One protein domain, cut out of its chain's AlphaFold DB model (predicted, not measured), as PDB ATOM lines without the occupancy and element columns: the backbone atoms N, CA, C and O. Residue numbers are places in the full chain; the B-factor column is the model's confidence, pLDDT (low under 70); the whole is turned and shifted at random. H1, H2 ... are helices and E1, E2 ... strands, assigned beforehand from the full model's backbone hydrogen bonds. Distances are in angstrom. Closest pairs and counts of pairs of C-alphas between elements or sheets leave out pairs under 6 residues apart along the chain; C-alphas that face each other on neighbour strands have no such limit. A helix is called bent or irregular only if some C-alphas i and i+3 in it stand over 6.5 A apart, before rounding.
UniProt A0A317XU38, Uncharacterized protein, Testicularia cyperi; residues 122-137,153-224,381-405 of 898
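This is residues 122 to 137, 153 to 224 and 381 to 405 of the 898 residues of an uncharacterized protein of Testicularia cyperi (UniProt A0A317XU38). What would one see first? A small head, made of the two-stranded sheet E1 and E2, loops and the short helix H3, has a long bent arm: residues 189 to 195, of which 189 to 192 belong to H1, and residues 197 to 224 of H2 stick out from it. How is it made up? The printed part has 113 residues, mixed helices and strands, in the order E1, E2, H1, H2, H3, and the sheet is antiparallel. How large is its outline? It is an extended rod of 72 by 31 by 22 A, with a radius of gyration of the C-alphas of 20.6 A.

Where are the strands? E1, residues 129 to 135, begins at C-alpha 129 (44.942, -11.881, -8.343) and is 18.6 A long. E2, residues 156 to 163, measures 18.9 A and bends by 58 degrees at residue 159. Where are the helices? H1 is residues 183 to 192, 14.2 A; H3 is residues 383 to 388. H2, residues 195 to 224, was assigned as one helix by its hydrogen bonds, but it is bent, with C-alphas 206 and 209 6.9 A apart. Its arms are H2a, residues 195 to 206, 16.3 A, and H2b, residues 209 to 224, 23.0 A, ending at C-alpha 224 (-5.054, -29.807, 12.917).

How do the strands pair? E1 and E2 are antiparallel at 151 degrees, with N 133 and O 160 2.9 A apart, within hydrogen-bond range. How do the helices stand? H1 and H2a are close but not clearly touching, their closest C-alphas, Asp 192 and Ile 198, 7.5 A apart, at a steep tilt of 55 degrees. H2a and H2b stand at a steep tilt of 42 degrees. H3 is apart from E1, E2 and H1. Are the helix backbones complete? In H1, H2a, H2b and H3 every O i to N i+4 pair is within hydrogen-bond range.

Where is it cut? Residues 138 to 152 and 225 to 380 are not printed, with C-alpha gaps of 12.7 A and 56.1 A. Which link is long? E2 to H1, with 19 residues. Where is confidence low? Residues 136 to 137, 153 to 155 and 223 to 224 have pLDDT under 70.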
ATOM      1  N   ILE A 122      39.841 -12.173  -8.988       93.69
ATOM      2  CA  ILE A 122      40.629 -13.243  -9.607       93.69
ATOM      3  C   ILE A 122      40.548 -13.141 -11.130       93.69
ATOM      4  O   ILE A 122      39.491 -12.857 -11.696       93.69
ATOM      5  N   CYS A 123      41.675 -13.383 -11.794       91.69
ATOM      6  CA  CYS A 123      41.754 -13.450 -13.244       91.69
ATOM      7  C   CYS A 123      40.950 -14.658 -13.746       91.69
ATOM      8  O   CYS A 123      41.201 -15.771 -13.277       91.69
ATOM      9  N   PRO A 124      40.034 -14.489 -14.713       88.94
ATOM     10  CA  PRO A 124      39.243 -15.606 -15.214       88.94
ATOM     11  C   PRO A 124      40.095 -16.660 -15.938       88.94
ATOM     12  O   PRO A 124      39.787 -17.846 -15.879       88.94
ATOM     13  N   CYS A 125      41.191 -16.250 -16.586       85.69
ATOM     14  CA  CYS A 125      42.020 -17.147 -17.389       85.69
ATOM     15  C   CYS A 125      42.935 -18.049 -16.546       85.69
ATOM     16  O   CYS A 125      43.121 -19.215 -16.895       85.69
ATOM     17  N   CYS A 126      43.511 -17.527 -15.452       89.06
ATOM     18  CA  CYS A 126      44.551 -18.212 -14.666       89.06
ATOM     19  C   CYS A 126      44.334 -18.206 -13.139       89.06
ATOM     20  O   CYS A 126      45.195 -18.675 -12.398       89.06
ATOM     21  N   THR A 127      43.224 -17.655 -12.638       90.94
ATOM     22  CA  THR A 127      42.880 -17.479 -11.206       90.94
ATOM     23  C   THR A 127      43.804 -16.583 -10.365       90.94
ATOM     24  O   THR A 127      43.472 -16.286  -9.217       90.94
ATOM     25  N   HIS A 128      44.917 -16.080 -10.915       93.62
ATOM     26  CA  HIS A 128      45.810 -15.141 -10.223       93.62
ATOM     27  C   HIS A 128      45.100 -13.820  -9.875       93.62
ATOM     28  O   HIS A 128      44.202 -13.382 -10.595       93.62
ATOM     29  N   THR A 129      45.508 -13.165  -8.788       94.56
ATOM     30  CA  THR A 129      44.942 -11.881  -8.343       94.56
ATOM     31  C   THR A 129      45.084 -10.797  -9.413       94.56
ATOM     32  O   THR A 129      46.150 -10.646 -10.006       94.56
ATOM     33  N   LEU A 130      44.028 -10.016  -9.638       94.25
ATOM     34  CA  LEU A 130      44.065  -8.852 -10.525       94.25
ATOM     35  C   LEU A 130      44.447  -7.582  -9.756       94.25
ATOM     36  O   LEU A 130      43.971  -7.359  -8.641       94.25
ATOM     37  N   SER A 131      45.264  -6.736 -10.380       92.56
ATOM     38  CA  SER A 131      45.597  -5.386  -9.915       92.56
ATOM     39  C   SER A 131      44.764  -4.341 -10.656       92.56
ATOM     40  O   SER A 131      44.518  -4.492 -11.854       92.56
ATOM     41  N   VAL A 132      44.376  -3.263  -9.971       91.81
ATOM     42  CA  VAL A 132      43.851  -2.060 -10.635       91.81
ATOM     43  C   VAL A 132      45.025  -1.308 -11.255       91.81
ATOM     44  O   VAL A 132      46.026  -1.085 -10.577       91.81
ATOM     45  N   LEU A 133      44.903  -0.939 -12.526       90.38
ATOM     46  CA  LEU A 133      45.881  -0.165 -13.286       90.38
ATOM     47  C   LEU A 133      45.180   1.058 -13.887       90.38
ATOM     48  O   LEU A 133      44.038   0.949 -14.337       90.38
ATOM     49  N   ALA A 134      45.843   2.212 -13.891       87.69
ATOM     50  CA  ALA A 134      45.436   3.351 -14.713       87.69
ATOM     51  C   ALA A 134      45.779   3.078 -16.184       87.69
ATOM     52  O   ALA A 134      46.675   2.280 -16.466       87.69
ATOM     53  N   SER A 135      45.080   3.719 -17.121       81.44
ATOM     54  CA  SER A 135      45.508   3.691 -18.522       81.44
ATOM     55  C   SER A 135      46.654   4.665 -18.738       81.44
ATOM     56  O   SER A 135      46.621   5.782 -18.230       81.44
ATOM     57  N   ASP A 136      47.648   4.242 -19.512       67.00
ATOM     58  CA  ASP A 136      48.710   5.127 -19.971       67.00
ATOM     59  C   ASP A 136      48.111   6.271 -20.804       67.00
ATOM     60  O   ASP A 136      47.146   6.071 -21.552       67.00
ATOM     61  N   LEU A 137      48.674   7.471 -20.650       58.34
ATOM     62  CA  LEU A 137      48.234   8.666 -21.369       58.34
ATOM     63  C   LEU A 137      48.361   8.458 -22.883       58.34
ATOM     64  O   LEU A 137      49.312   7.831 -23.357       58.34
ATOM     65  N   SER A 153      51.868   9.044 -10.123       61.38
ATOM     66  CA  SER A 153      51.889   7.847  -9.267       61.38
ATOM     67  C   SER A 153      50.525   7.175  -9.050       61.38
ATOM     68  O   SER A 153      50.488   6.039  -8.578       61.38
ATOM     69  N   GLN A 154      49.410   7.854  -9.345       63.50
ATOM     70  CA  GLN A 154      48.062   7.258  -9.328       63.50
ATOM     71  C   GLN A 154      47.562   6.938 -10.744       63.50
ATOM     72  O   GLN A 154      46.832   5.963 -10.925       63.50
ATOM     73  N   GLY A 155      48.017   7.716 -11.732       69.94
ATOM     74  CA  GLY A 155      47.603   7.635 -13.127       69.94
ATOM     75  C   GLY A 155      46.210   8.220 -13.370       69.94
ATOM     76  O   GLY A 155      45.464   8.526 -12.439       69.94
ATOM     77  N   GLU A 156      45.866   8.409 -14.641       76.81
ATOM     78  CA  GLU A 156      44.597   9.021 -15.041       76.81
ATOM     79  C   GLU A 156      43.531   7.944 -15.344       76.81
ATOM     80  O   GLU A 156      43.865   6.847 -15.816       76.81
ATOM     81  N   PRO A 157      42.232   8.193 -15.079       79.75
ATOM     82  CA  PRO A 157      41.173   7.389 -15.683       79.75
ATOM     83  C   PRO A 157      41.281   7.367 -17.223       79.75
ATOM     84  O   PRO A 157      41.681   8.358 -17.824       79.75
ATOM     85  N   PRO A 158      40.860   6.276 -17.894       87.06
ATOM     86  CA  PRO A 158      40.127   5.143 -17.338       87.06
ATOM     87  C   PRO A 158      41.018   4.069 -16.700       87.06
ATOM     88  O   PRO A 158      41.965   3.562 -17.305       87.06
ATOM     89  N   TYR A 159      40.631   3.629 -15.506       89.81
ATOM     90  CA  TYR A 159      41.223   2.484 -14.820       89.81
ATOM     91  C   TYR A 159      40.703   1.157 -15.390       89.81
ATOM     92  O   TYR A 159      39.598   1.079 -15.931       89.81
ATOM     93  N   TYR A 160      41.479   0.089 -15.231       91.44
ATOM     94  CA  TYR A 160      41.138  -1.272 -15.644       91.44
ATOM     95  C   TYR A 160      41.744  -2.308 -14.685       91.44
ATOM     96  O   TYR A 160      42.575  -1.982 -13.835       91.44
ATOM     97  N   LEU A 161      41.316  -3.567 -14.788       93.19
ATOM     98  CA  LEU A 161      41.913  -4.691 -14.065       93.19
ATOM     99  C   LEU A 161      42.915  -5.409 -14.974       93.19
ATOM    100  O   LEU A 161      42.550  -5.845 -16.063       93.19
ATOM    101  N   GLY A 162      44.157  -5.567 -14.515       93.06
ATOM    102  CA  GLY A 162      45.220  -6.281 -15.224       93.06
ATOM    103  C   GLY A 162      45.725  -7.507 -14.461       93.06
ATOM    104  O   GLY A 162      45.751  -7.526 -13.228       93.06
ATOM    105  N   CYS A 163      46.143  -8.543 -15.192       93.88
ATOM    106  CA  CYS A 163      46.775  -9.737 -14.636       93.88
ATOM    107  C   CYS A 163      48.296  -9.712 -14.838       93.88
ATOM    108  O   CYS A 163      48.795  -9.868 -15.953       93.88
ATOM    109  N   SER A 164      49.047  -9.619 -13.740       94.12
ATOM    110  CA  SER A 164      50.517  -9.693 -13.730       94.12
ATOM    111  C   SER A 164      51.070 -10.964 -14.397       94.12
ATOM    112  O   SER A 164      52.084 -10.887 -15.095       94.12
ATOM    113  N   PHE A 165      50.395 -12.105 -14.210       94.75
ATOM    114  CA  PHE A 165      50.812 -13.430 -14.678       94.75
ATOM    115  C   PHE A 165      50.533 -13.647 -16.174       94.75
ATOM    116  O   PHE A 165      51.467 -13.709 -16.965       94.75
ATOM    117  N   CYS A 166      49.259 -13.731 -16.580       90.00
ATOM    118  CA  CYS A 166      48.875 -14.091 -17.956       90.00
ATOM    119  C   CYS A 166      48.627 -12.894 -18.892       90.00
ATOM    120  O   CYS A 166      48.195 -13.093 -20.021       90.00
ATOM    121  N   LYS A 167      48.856 -11.658 -18.423       90.81
ATOM    122  CA  LYS A 167      48.655 -10.397 -19.167       90.81
ATOM    123  C   LYS A 167      47.225 -10.126 -19.662       90.81
ATOM    124  O   LYS A 167      47.016  -9.152 -20.373       90.81
ATOM    125  N   TRP A 168      46.238 -10.919 -19.236       89.88
ATOM    126  CA  TRP A 168      44.817 -10.603 -19.408       89.88
ATOM    127  C   TRP A 168      44.494  -9.218 -18.831       89.88
ATOM    128  O   TRP A 168      44.929  -8.898 -17.719       89.88
ATOM    129  N   ASP A 169      43.693  -8.442 -19.557       90.56
ATOM    130  CA  ASP A 169      43.150  -7.161 -19.118       90.56
ATOM    131  C   ASP A 169      41.616  -7.148 -19.179       90.56
ATOM    132  O   ASP A 169      40.987  -7.939 -19.886       90.56
ATOM    133  N   SER A 170      40.999  -6.216 -18.453       90.94
ATOM    134  CA  SER A 170      39.557  -5.984 -18.528       90.94
ATOM    135  C   SER A 170      39.143  -5.029 -19.659       90.94
ATOM    136  O   SER A 170      37.948  -4.892 -19.923       90.94
ATOM    137  N   LYS A 171      40.102  -4.411 -20.371       87.94
ATOM    138  CA  LYS A 171      39.835  -3.571 -21.553       87.94
ATOM    139  C   LYS A 171      39.263  -4.411 -22.695       87.94
ATOM    140  O   LYS A 171      38.293  -3.997 -23.325       87.94
ATOM    141  N   SER A 172      39.796  -5.619 -22.890       80.50
ATOM    142  CA  SER A 172      39.352  -6.611 -23.879       80.50
ATOM    143  C   SER A 172      37.858  -6.964 -23.803       80.50
ATOM    144  O   SER A 172      37.266  -7.317 -24.820       80.50
ATOM    145  N   ILE A 173      37.240  -6.815 -22.624       83.25
ATOM    146  CA  ILE A 173      35.813  -7.070 -22.360       83.25
ATOM    147  C   ILE A 173      35.000  -5.790 -22.091       83.25
ATOM    148  O   ILE A 173      33.885  -5.864 -21.576       83.25
ATOM    149  N   GLY A 174      35.550  -4.610 -22.402       84.56
ATOM    150  CA  GLY A 174      34.876  -3.319 -22.220       84.56
ATOM    151  C   GLY A 174      34.667  -2.895 -20.760       84.56
ATOM    152  O   GLY A 174      33.871  -1.998 -20.496       84.56
ATOM    153  N   LEU A 175      35.359  -3.520 -19.802       87.00
ATOM    154  CA  LEU A 175      35.297  -3.154 -18.386       87.00
ATOM    155  C   LEU A 175      36.411  -2.159 -18.045       87.00
ATOM    156  O   LEU A 175      37.509  -2.538 -17.625       87.00
ATOM    157  N   THR A 176      36.092  -0.881 -18.211       89.56
ATOM    158  CA  THR A 176      36.868   0.266 -17.731       89.56
ATOM    159  C   THR A 176      36.114   1.016 -16.631       89.56
ATOM    160  O   THR A 176      34.891   0.918 -16.502       89.56
ATOM    161  N   PHE A 177      36.853   1.750 -15.800       88.50
ATOM    162  CA  PHE A 177      36.341   2.364 -14.577       88.50
ATOM    163  C   PHE A 177      36.824   3.812 -14.430       88.50
ATOM    164  O   PHE A 177      37.977   4.130 -14.709       88.50
ATOM    165  N   GLU A 178      35.948   4.695 -13.955       88.69
ATOM    166  CA  GLU A 178      36.246   6.121 -13.731       88.69
ATOM    167  C   GLU A 178      37.148   6.343 -12.502       88.69
ATOM    168  O   GLU A 178      37.896   7.312 -12.428       88.69
ATOM    169  N   LYS A 179      37.071   5.449 -11.508       88.56
ATOM    170  CA  LYS A 179      37.696   5.607 -10.187       88.56
ATOM    171  C   LYS A 179      38.451   4.327  -9.809       88.56
ATOM    172  O   LYS A 179      37.960   3.242 -10.115       88.56
ATOM    173  N   PRO A 180      39.598   4.404  -9.107       85.12
ATOM    174  CA  PRO A 180      40.376   3.217  -8.735       85.12
ATOM    175  C   PRO A 180      39.749   2.431  -7.569       85.12
ATOM    176  O   PRO A 180      40.145   1.300  -7.287       85.12
ATOM    177  N   THR A 181      38.768   3.016  -6.875       87.81
ATOM    178  CA  THR A 181      38.058   2.465  -5.713       87.81
ATOM    179  C   THR A 181      36.576   2.231  -6.030       87.81
ATOM    180  O   THR A 181      36.015   2.847  -6.931       87.81
ATOM    181  N   GLY A 182      35.925   1.307  -5.312       84.56
ATOM    182  CA  GLY A 182      34.494   1.008  -5.499       84.56
ATOM    183  C   GLY A 182      34.154   0.099  -6.692       84.56
ATOM    184  O   GLY A 182      32.976  -0.117  -6.974       84.56
ATOM    185  N   LEU A 183      35.162  -0.480  -7.355       87.38
ATOM    186  CA  LEU A 183      34.997  -1.362  -8.521       87.38
ATOM    187  C   LEU A 183      34.084  -2.558  -8.230       87.38
ATOM    188  O   LEU A 183      33.312  -2.988  -9.084       87.38
ATOM    189  N   SER A 184      34.157  -3.083  -7.005       86.69
ATOM    190  CA  SER A 184      33.289  -4.151  -6.511       86.69
ATOM    191  C   SER A 184      31.808  -3.773  -6.614       86.69
ATOM    192  O   SER A 184      31.025  -4.535  -7.185       86.69
ATOM    193  N   LEU A 185      31.434  -2.594  -6.112       87.19
ATOM    194  CA  LEU A 185      30.066  -2.075  -6.142       87.19
ATOM    195  C   LEU A 185      29.608  -1.745  -7.570       87.19
ATOM    196  O   LEU A 185      28.461  -2.019  -7.913       87.19
ATOM    197  N   GLN A 186      30.488  -1.203  -8.421       88.19
ATOM    198  CA  GLN A 186      30.155  -0.934  -9.825       88.19
ATOM    199  C   GLN A 186      29.857  -2.228 -10.598       88.19
ATOM    200  O   GLN A 186      28.844  -2.300 -11.288       88.19
ATOM    201  N   LEU A 187      30.692  -3.263 -10.447       86.19
ATOM    202  CA  LEU A 187      30.474  -4.556 -11.104       86.19
ATOM    203  C   LEU A 187      29.237  -5.274 -10.563       86.19
ATOM    204  O   LEU A 187      28.449  -5.789 -11.345       86.19
ATOM    205  N   GLN A 188      28.992  -5.225  -9.252       85.38
ATOM    206  CA  GLN A 188      27.762  -5.775  -8.679       85.38
ATOM    207  C   GLN A 188      26.512  -5.054  -9.196       85.38
ATOM    208  O   GLN A 188      25.540  -5.712  -9.537       85.38
ATOM    209  N   ARG A 189      26.536  -3.724  -9.352       87.81
ATOM    210  CA  ARG A 189      25.435  -2.997 -10.005       87.81
ATOM    211  C   ARG A 189      25.238  -3.412 -11.468       87.81
ATOM    212  O   ARG A 189      24.134  -3.265 -11.971       87.81
ATOM    213  N   GLN A 190      26.258  -3.924 -12.157       84.31
ATOM    214  CA  GLN A 190      26.112  -4.498 -13.502       84.31
ATOM    215  C   GLN A 190      25.627  -5.959 -13.484       84.31
ATOM    216  O   GLN A 190      24.987  -6.384 -14.440       84.31
ATOM    217  N   GLU A 191      25.912  -6.720 -12.423       83.25
ATOM    218  CA  GLU A 191      25.386  -8.077 -12.198       83.25
ATOM    219  C   GLU A 191      23.908  -8.049 -11.775       83.25
ATOM    220  O   GLU A 191      23.087  -8.740 -12.367       83.25
ATOM    221  N   ASP A 192      23.548  -7.216 -10.797       86.31
ATOM    222  CA  ASP A 192      22.189  -7.132 -10.243       86.31
ATOM    223  C   ASP A 192      21.191  -6.482 -11.233       86.31
ATOM    224  O   ASP A 192      19.993  -6.739 -11.158       86.31
ATOM    225  N   ASN A 193      21.678  -5.699 -12.211       86.44
ATOM    226  CA  ASN A 193      20.888  -5.191 -13.348       86.44
ATOM    227  C   ASN A 193      20.917  -6.116 -14.589       86.44
ATOM    228  O   ASN A 193      20.474  -5.706 -15.665       86.44
ATOM    229  N   ALA A 194      21.456  -7.339 -14.500       82.62
ATOM    230  CA  ALA A 194      21.410  -8.277 -15.621       82.62
ATOM    231  C   ALA A 194      19.951  -8.678 -15.936       82.62
ATOM    232  O   ALA A 194      19.159  -8.882 -15.012       82.62
ATOM    233  N   PRO A 195      19.567  -8.832 -17.221       80.88
ATOM    234  CA  PRO A 195      18.175  -9.087 -17.597       80.88
ATOM    235  C   PRO A 195      17.651 -10.407 -17.018       80.88
ATOM    236  O   PRO A 195      16.488 -10.485 -16.644       80.88
ATOM    237  N   ASP A 196      18.514 -11.416 -16.888       79.75
ATOM    238  CA  ASP A 196      18.214 -12.701 -16.251       79.75
ATOM    239  C   ASP A 196      18.047 -12.622 -14.718       79.75
ATOM    240  O   ASP A 196      17.264 -13.390 -14.160       79.75
ATOM    241  N   VAL A 197      18.682 -11.660 -14.037       85.69
ATOM    242  CA  VAL A 197      18.461 -11.402 -12.599       85.69
ATOM    243  C   VAL A 197      17.146 -10.647 -12.380       85.69
ATOM    244  O   VAL A 197      16.359 -11.018 -11.513       85.69
ATOM    245  N   ILE A 198      16.857  -9.648 -13.220       88.50
ATOM    246  CA  ILE A 198      15.579  -8.915 -13.210       88.50
ATOM    247  C   ILE A 198      14.406  -9.867 -13.510       88.50
ATOM    248  O   ILE A 198      13.362  -9.790 -12.863       88.50
ATOM    249  N   GLU A 199      14.578 -10.783 -14.463       86.62
ATOM    250  CA  GLU A 199      13.606 -11.834 -14.784       86.62
ATOM    251  C   GLU A 199      13.388 -12.800 -13.607       86.62
ATOM    252  O   GLU A 199      12.251 -13.156 -13.306       86.62
ATOM    253  N   PHE A 200      14.453 -13.188 -12.897       88.69
ATOM    254  CA  PHE A 200      14.345 -14.047 -11.716       88.69
ATOM    255  C   PHE A 200      13.564 -13.385 -10.571       88.69
ATOM    256  O   PHE A 200      12.694 -14.028  -9.983       88.69
ATOM    257  N   GLU A 201      13.816 -12.108 -10.274       90.69
ATOM    258  CA  GLU A 201      13.066 -11.388  -9.236       90.69
ATOM    259  C   GLU A 201      11.585 -11.209  -9.625       90.69
ATOM    260  O   GLU A 201      10.707 -11.430  -8.794       90.69
ATOM    261  N   ARG A 202      11.275 -10.952 -10.906       91.00
ATOM    262  CA  ARG A 202       9.886 -10.938 -11.414       91.00
ATOM    263  C   ARG A 202       9.183 -12.288 -11.265       91.00
ATOM    264  O   ARG A 202       8.024 -12.329 -10.858       91.00
ATOM    265  N   LEU A 203       9.869 -13.388 -11.576       90.69
ATOM    266  CA  LEU A 203       9.351 -14.745 -11.373       90.69
ATOM    267  C   LEU A 203       9.127 -15.037  -9.883       90.69
ATOM    268  O   LEU A 203       8.101 -15.611  -9.520       90.69
ATOM    269  N   LYS A 204      10.048 -14.608  -9.011       92.38
ATOM    270  CA  LYS A 204       9.910 -14.717  -7.554       92.38
ATOM    271  C   LYS A 204       8.663 -13.980  -7.069       92.38
ATOM    272  O   LYS A 204       7.819 -14.602  -6.434       92.38
ATOM    273  N   ASP A 205       8.514 -12.706  -7.417       92.56
ATOM    274  CA  ASP A 205       7.377 -11.874  -7.004       92.56
ATOM    275  C   ASP A 205       6.045 -12.379  -7.590       92.56
ATOM    276  O   ASP A 205       4.996 -12.268  -6.956       92.56
ATOM    277  N   HIS A 206       6.079 -13.008  -8.770       89.75
ATOM    278  CA  HIS A 206       4.924 -13.688  -9.352       89.75
ATOM    279  C   HIS A 206       4.514 -14.947  -8.567       89.75
ATOM    280  O   HIS A 206       3.321 -15.164  -8.350       89.75
ATOM    281  N   PHE A 207       5.466 -15.790  -8.148       91.00
ATOM    282  CA  PHE A 207       5.163 -17.052  -7.458       91.00
ATOM    283  C   PHE A 207       4.949 -16.911  -5.942       91.00
ATOM    284  O   PHE A 207       4.219 -17.710  -5.354       91.00
ATOM    285  N   ASP A 208       5.531 -15.889  -5.318       91.38
ATOM    286  CA  ASP A 208       5.483 -15.607  -3.879       91.38
ATOM    287  C   ASP A 208       4.052 -15.593  -3.276       91.38
ATOM    288  O   ASP A 208       3.837 -16.272  -2.268       91.38
ATOM    289  N   PRO A 209       3.016 -14.976  -3.891       89.88
ATOM    290  CA  PRO A 209       1.633 -15.084  -3.413       89.88
ATOM    291  C   PRO A 209       1.108 -16.527  -3.328       89.88
ATOM    292  O   PRO A 209       0.524 -16.911  -2.314       89.88
ATOM    293  N   TYR A 210       1.345 -17.350  -4.355       87.12
ATOM    294  CA  TYR A 210       0.882 -18.743  -4.376       87.12
ATOM    295  C   TYR A 210       1.663 -19.607  -3.376       87.12
ATOM    296  O   TYR A 210       1.077 -20.459  -2.705       87.12
ATOM    297  N   LEU A 211       2.967 -19.348  -3.216       87.56
ATOM    298  CA  LEU A 211       3.806 -20.001  -2.209       87.56
ATOM    299  C   LEU A 211       3.361 -19.648  -0.782       87.56
ATOM    300  O   LEU A 211       3.320 -20.541   0.068       87.56
ATOM    301  N   ARG A 212       2.953 -18.397  -0.509       86.44
ATOM    302  CA  ARG A 212       2.347 -18.021   0.782       86.44
ATOM    303  C   ARG A 212       1.056 -18.791   1.046       86.44
ATOM    304  O   ARG A 212       0.952 -19.409   2.103       86.44
ATOM    305  N   VAL A 213       0.120 -18.820   0.094       84.19
ATOM    306  CA  VAL A 213      -1.154 -19.557   0.238       84.19
ATOM    307  C   VAL A 213      -0.904 -21.052   0.467       84.19
ATOM    308  O   VAL A 213      -1.472 -21.639   1.389       84.19
ATOM    309  N   GLN A 214       0.001 -21.668  -0.299       83.25
ATOM    310  CA  GLN A 214       0.369 -23.077  -0.128       83.25
ATOM    311  C   GLN A 214       1.006 -23.350   1.246       83.25
ATOM    312  O   GLN A 214       0.671 -24.343   1.892       83.25
ATOM    313  N   THR A 215       1.890 -22.465   1.714       84.00
ATOM    314  CA  THR A 215       2.569 -22.601   3.015       84.00
ATOM    315  C   THR A 215       1.594 -22.422   4.179       84.00
ATOM    316  O   THR A 215       1.620 -23.208   5.125       84.00
ATOM    317  N   GLN A 216       0.678 -21.452   4.095       80.38
ATOM    318  CA  GLN A 216      -0.382 -21.242   5.088       80.38
ATOM    319  C   GLN A 216      -1.342 -22.439   5.153       80.38
ATOM    320  O   GLN A 216      -1.647 -22.919   6.244       80.38
ATOM    321  N   ALA A 217      -1.758 -22.985   4.004       75.31
ATOM    322  CA  ALA A 217      -2.593 -24.186   3.954       75.31
ATOM    323  C   ALA A 217      -1.882 -25.422   4.543       75.31
ATOM    324  O   ALA A 217      -2.509 -26.219   5.247       75.31
ATOM    325  N   ALA A 218      -0.572 -25.570   4.309       74.94
ATOM    326  CA  ALA A 218       0.236 -26.636   4.901       74.94
ATOM    327  C   ALA A 218       0.380 -26.480   6.428       74.94
ATOM    328  O   ALA A 218       0.167 -27.447   7.160       74.94
ATOM    329  N   ALA A 219       0.667 -25.269   6.917       77.31
ATOM    330  CA  ALA A 219       0.775 -24.973   8.346       77.31
ATOM    331  C   ALA A 219      -0.554 -25.204   9.088       77.31
ATOM    332  O   ALA A 219      -0.575 -25.871  10.123       77.31
ATOM    333  N   ALA A 220      -1.678 -24.746   8.520       73.94
ATOM    334  CA  ALA A 220      -3.010 -25.013   9.058       73.94
ATOM    335  C   ALA A 220      -3.308 -26.522   9.114       73.94
ATOM    336  O   ALA A 220      -3.769 -27.025  10.137       73.94
ATOM    337  N   SER A 221      -2.972 -27.270   8.056       71.00
ATOM    338  CA  SER A 221      -3.148 -28.731   8.020       71.00
ATOM    339  C   SER A 221      -2.315 -29.450   9.093       71.00
ATOM    340  O   SER A 221      -2.801 -30.385   9.730       71.00
ATOM    341  N   ALA A 222      -1.081 -28.994   9.340       72.25
ATOM    342  CA  ALA A 222      -0.206 -29.550  10.373       72.25
ATOM    343  C   ALA A 222      -0.719 -29.272  11.799       72.25
ATOM    344  O   ALA A 222      -0.690 -30.168  12.645       72.25
ATOM    345  N   ALA A 223      -1.245 -28.069  12.061       69.94
ATOM    346  CA  ALA A 223      -1.829 -27.715  13.356       69.94
ATOM    347  C   ALA A 223      -3.026 -28.616  13.723       69.94
ATOM    348  O   ALA A 223      -3.131 -29.081  14.860       69.94
ATOM    349  N   ILE A 224      -3.885 -28.926  12.745       63.75
ATOM    350  CA  ILE A 224      -5.054 -29.807  12.917       63.75
ATOM    351  C   ILE A 224      -4.626 -31.243  13.256       63.75
ATOM    352  O   ILE A 224      -5.228 -31.872  14.124       63.75
ATOM    353  N   SER A 381      37.334 -20.451 -24.196       85.62
ATOM    354  CA  SER A 381      37.342 -20.735 -22.762       85.62
ATOM    355  C   SER A 381      37.496 -22.242 -22.511       85.62
ATOM    356  O   SER A 381      36.713 -23.039 -23.052       85.62
ATOM    357  N   SER A 382      38.395 -22.653 -21.620       87.69
ATOM    358  CA  SER A 382      38.430 -24.043 -21.147       87.69
ATOM    359  C   SER A 382      37.181 -24.387 -20.318       87.69
ATOM    360  O   SER A 382      36.478 -23.505 -19.811       87.69
ATOM    361  N   LEU A 383      36.885 -25.682 -20.141       87.19
ATOM    362  CA  LEU A 383      35.746 -26.111 -19.318       87.19
ATOM    363  C   LEU A 383      35.858 -25.581 -17.878       87.19
ATOM    364  O   LEU A 383      34.885 -25.052 -17.344       87.19
ATOM    365  N   THR A 384      37.057 -25.647 -17.296       87.12
ATOM    366  CA  THR A 384      37.367 -25.125 -15.958       87.12
ATOM    367  C   THR A 384      37.145 -23.616 -15.868       87.12
ATOM    368  O   THR A 384      36.568 -23.147 -14.892       87.12
ATOM    369  N   GLN A 385      37.544 -22.854 -16.894       85.88
ATOM    370  CA  GLN A 385      37.330 -21.404 -16.945       85.88
ATOM    371  C   GLN A 385      35.836 -21.058 -16.994       85.88
ATOM    372  O   GLN A 385      35.383 -20.242 -16.192       85.88
ATOM    373  N   ARG A 386      35.037 -21.731 -17.838       85.81
ATOM    374  CA  ARG A 386      33.567 -21.552 -17.856       85.81
ATOM    375  C   ARG A 386      32.924 -21.874 -16.509       85.81
ATOM    376  O   ARG A 386      32.018 -21.161 -16.087       85.81
ATOM    377  N   TRP A 387      33.437 -22.874 -15.794       85.75
ATOM    378  CA  TRP A 387      32.959 -23.234 -14.455       85.75
ATOM    379  C   TRP A 387      33.224 -22.158 -13.383       85.75
ATOM    380  O   TRP A 387      32.582 -22.180 -12.333       85.75
ATOM    381  N   THR A 388      34.118 -21.190 -13.631       80.75
ATOM    382  CA  THR A 388      34.283 -20.013 -12.751       80.75
ATOM    383  C   THR A 388      33.162 -18.978 -12.916       80.75
ATOM    384  O   THR A 388      32.869 -18.245 -11.971       80.75
ATOM    385  N   ALA A 389      32.494 -18.967 -14.077       78.56
ATOM    386  CA  ALA A 389      31.414 -18.052 -14.450       78.56
ATOM    387  C   ALA A 389      30.130 -18.831 -14.836       78.56
ATOM    388  O   ALA A 389      29.676 -18.750 -15.981       78.56
ATOM    389  N   PRO A 390      29.525 -19.593 -13.898       77.00
ATOM    390  CA  PRO A 390      28.496 -20.598 -14.197       77.00
ATOM    391  C   PRO A 390      27.181 -20.043 -14.769       77.00
ATOM    392  O   PRO A 390      26.399 -20.820 -15.314       77.00
ATOM    393  N   TRP A 391      26.938 -18.734 -14.653       73.75
ATOM    394  CA  TRP A 391      25.710 -18.067 -15.101       73.75
ATOM    395  C   TRP A 391      25.676 -17.786 -16.613       73.75
ATOM    396  O   TRP A 391      24.641 -17.973 -17.240       73.75
ATOM    397  N   ASP A 392      26.807 -17.374 -17.198       74.12
ATOM    398  CA  ASP A 392      26.897 -16.962 -18.613       74.12
ATOM    399  C   ASP A 392      27.762 -17.929 -19.451       74.12
ATOM    400  O   ASP A 392      27.553 -18.066 -20.652       74.12
ATOM    401  N   GLN A 393      28.695 -18.654 -18.806       82.06
ATOM    402  CA  GLN A 393      29.565 -19.693 -19.392       82.06
ATOM    403  C   GLN A 393      30.098 -19.358 -20.805       82.06
ATOM    404  O   GLN A 393      29.993 -20.194 -21.713       82.06
ATOM    405  N   PRO A 394      30.664 -18.154 -21.018       79.94
ATOM    406  CA  PRO A 394      30.970 -17.657 -22.351       79.94
ATOM    407  C   PRO A 394      31.985 -18.560 -23.051       79.94
ATOM    408  O   PRO A 394      32.917 -19.062 -22.429       79.94
ATOM    409  N   VAL A 395      31.800 -18.772 -24.356       81.31
ATOM    410  CA  VAL A 395      32.602 -19.726 -25.146       81.31
ATOM    411  C   VAL A 395      33.996 -19.176 -25.473       81.31
ATOM    412  O   VAL A 395      34.916 -19.950 -25.739       81.31
ATOM    413  N   ARG A 396      34.172 -17.850 -25.453       79.12
ATOM    414  CA  ARG A 396      35.439 -17.176 -25.760       79.12
ATOM    415  C   ARG A 396      36.159 -16.786 -24.470       79.12
ATOM    416  O   ARG A 396      35.546 -16.268 -23.540       79.12
ATOM    417  N   ALA A 397      37.477 -16.977 -24.426       79.31
ATOM    418  CA  ALA A 397      38.293 -16.556 -23.284       79.31
ATOM    419  C   ALA A 397      38.226 -15.028 -23.081       79.31
ATOM    420  O   ALA A 397      38.107 -14.547 -21.957       79.31
ATOM    421  N   ALA A 398      38.176 -14.279 -24.190       75.94
ATOM    422  CA  ALA A 398      37.973 -12.830 -24.245       75.94
ATOM    423  C   ALA A 398      36.517 -12.377 -23.978       75.94
ATOM    424  O   ALA A 398      36.111 -11.318 -24.438       75.94
ATOM    425  N   GLU A 399      35.717 -13.183 -23.275       77.38
ATOM    426  CA  GLU A 399      34.385 -12.819 -22.761       77.38
ATOM    427  C   GLU A 399      34.199 -13.213 -21.284       77.38
ATOM    428  O   GLU A 399      33.221 -12.820 -20.650       77.38
ATOM    429  N   LEU A 400      35.149 -13.954 -20.698       84.31
ATOM    430  CA  LEU A 400      35.110 -14.319 -19.286       84.31
ATOM    431  C   LEU A 400      35.257 -13.063 -18.410       84.31
ATOM    432  O   LEU A 400      36.257 -12.347 -18.492       84.31
ATOM    433  N   ARG A 401      34.285 -12.815 -17.528       86.88
ATOM    434  CA  ARG A 401      34.322 -11.680 -16.592       86.88
ATOM    435  C   ARG A 401      35.156 -11.991 -15.336       86.88
ATOM    436  O   ARG A 401      35.101 -13.113 -14.831       86.88
ATOM    437  N   PRO A 402      35.898 -11.010 -14.790       90.19
ATOM    438  CA  PRO A 402      36.689 -11.186 -13.577       90.19
ATOM    439  C   PRO A 402      35.776 -11.338 -12.359       90.19
ATOM    440  O   PRO A 402      34.978 -10.455 -12.051       90.19
ATOM    441  N   THR A 403      35.902 -12.442 -11.626       88.31
ATOM    442  CA  THR A 403      35.088 -12.662 -10.425       88.31
ATOM    443  C   THR A 403      35.748 -12.042  -9.195       88.31
ATOM    444  O   THR A 403      36.970 -12.090  -9.035       88.31
ATOM    445  N   ARG A 404      34.953 -11.519  -8.256       91.88
ATOM    446  CA  ARG A 404      35.446 -11.163  -6.915       91.88
ATOM    447  C   ARG A 404      36.011 -12.397  -6.191       91.88
ATOM    448  O   ARG A 404      35.466 -13.499  -6.307       91.88
ATOM    449  N   VAL A 405      37.064 -12.215  -5.392       94.12
ATOM    450  CA  VAL A 405      37.694 -13.279  -4.586       94.12
ATOM    451  C   VAL A 405      36.660 -13.914  -3.640       94.12
ATOM    452  O   VAL A 405      36.001 -13.180  -2.898       94.12
TER     453      VAL A 405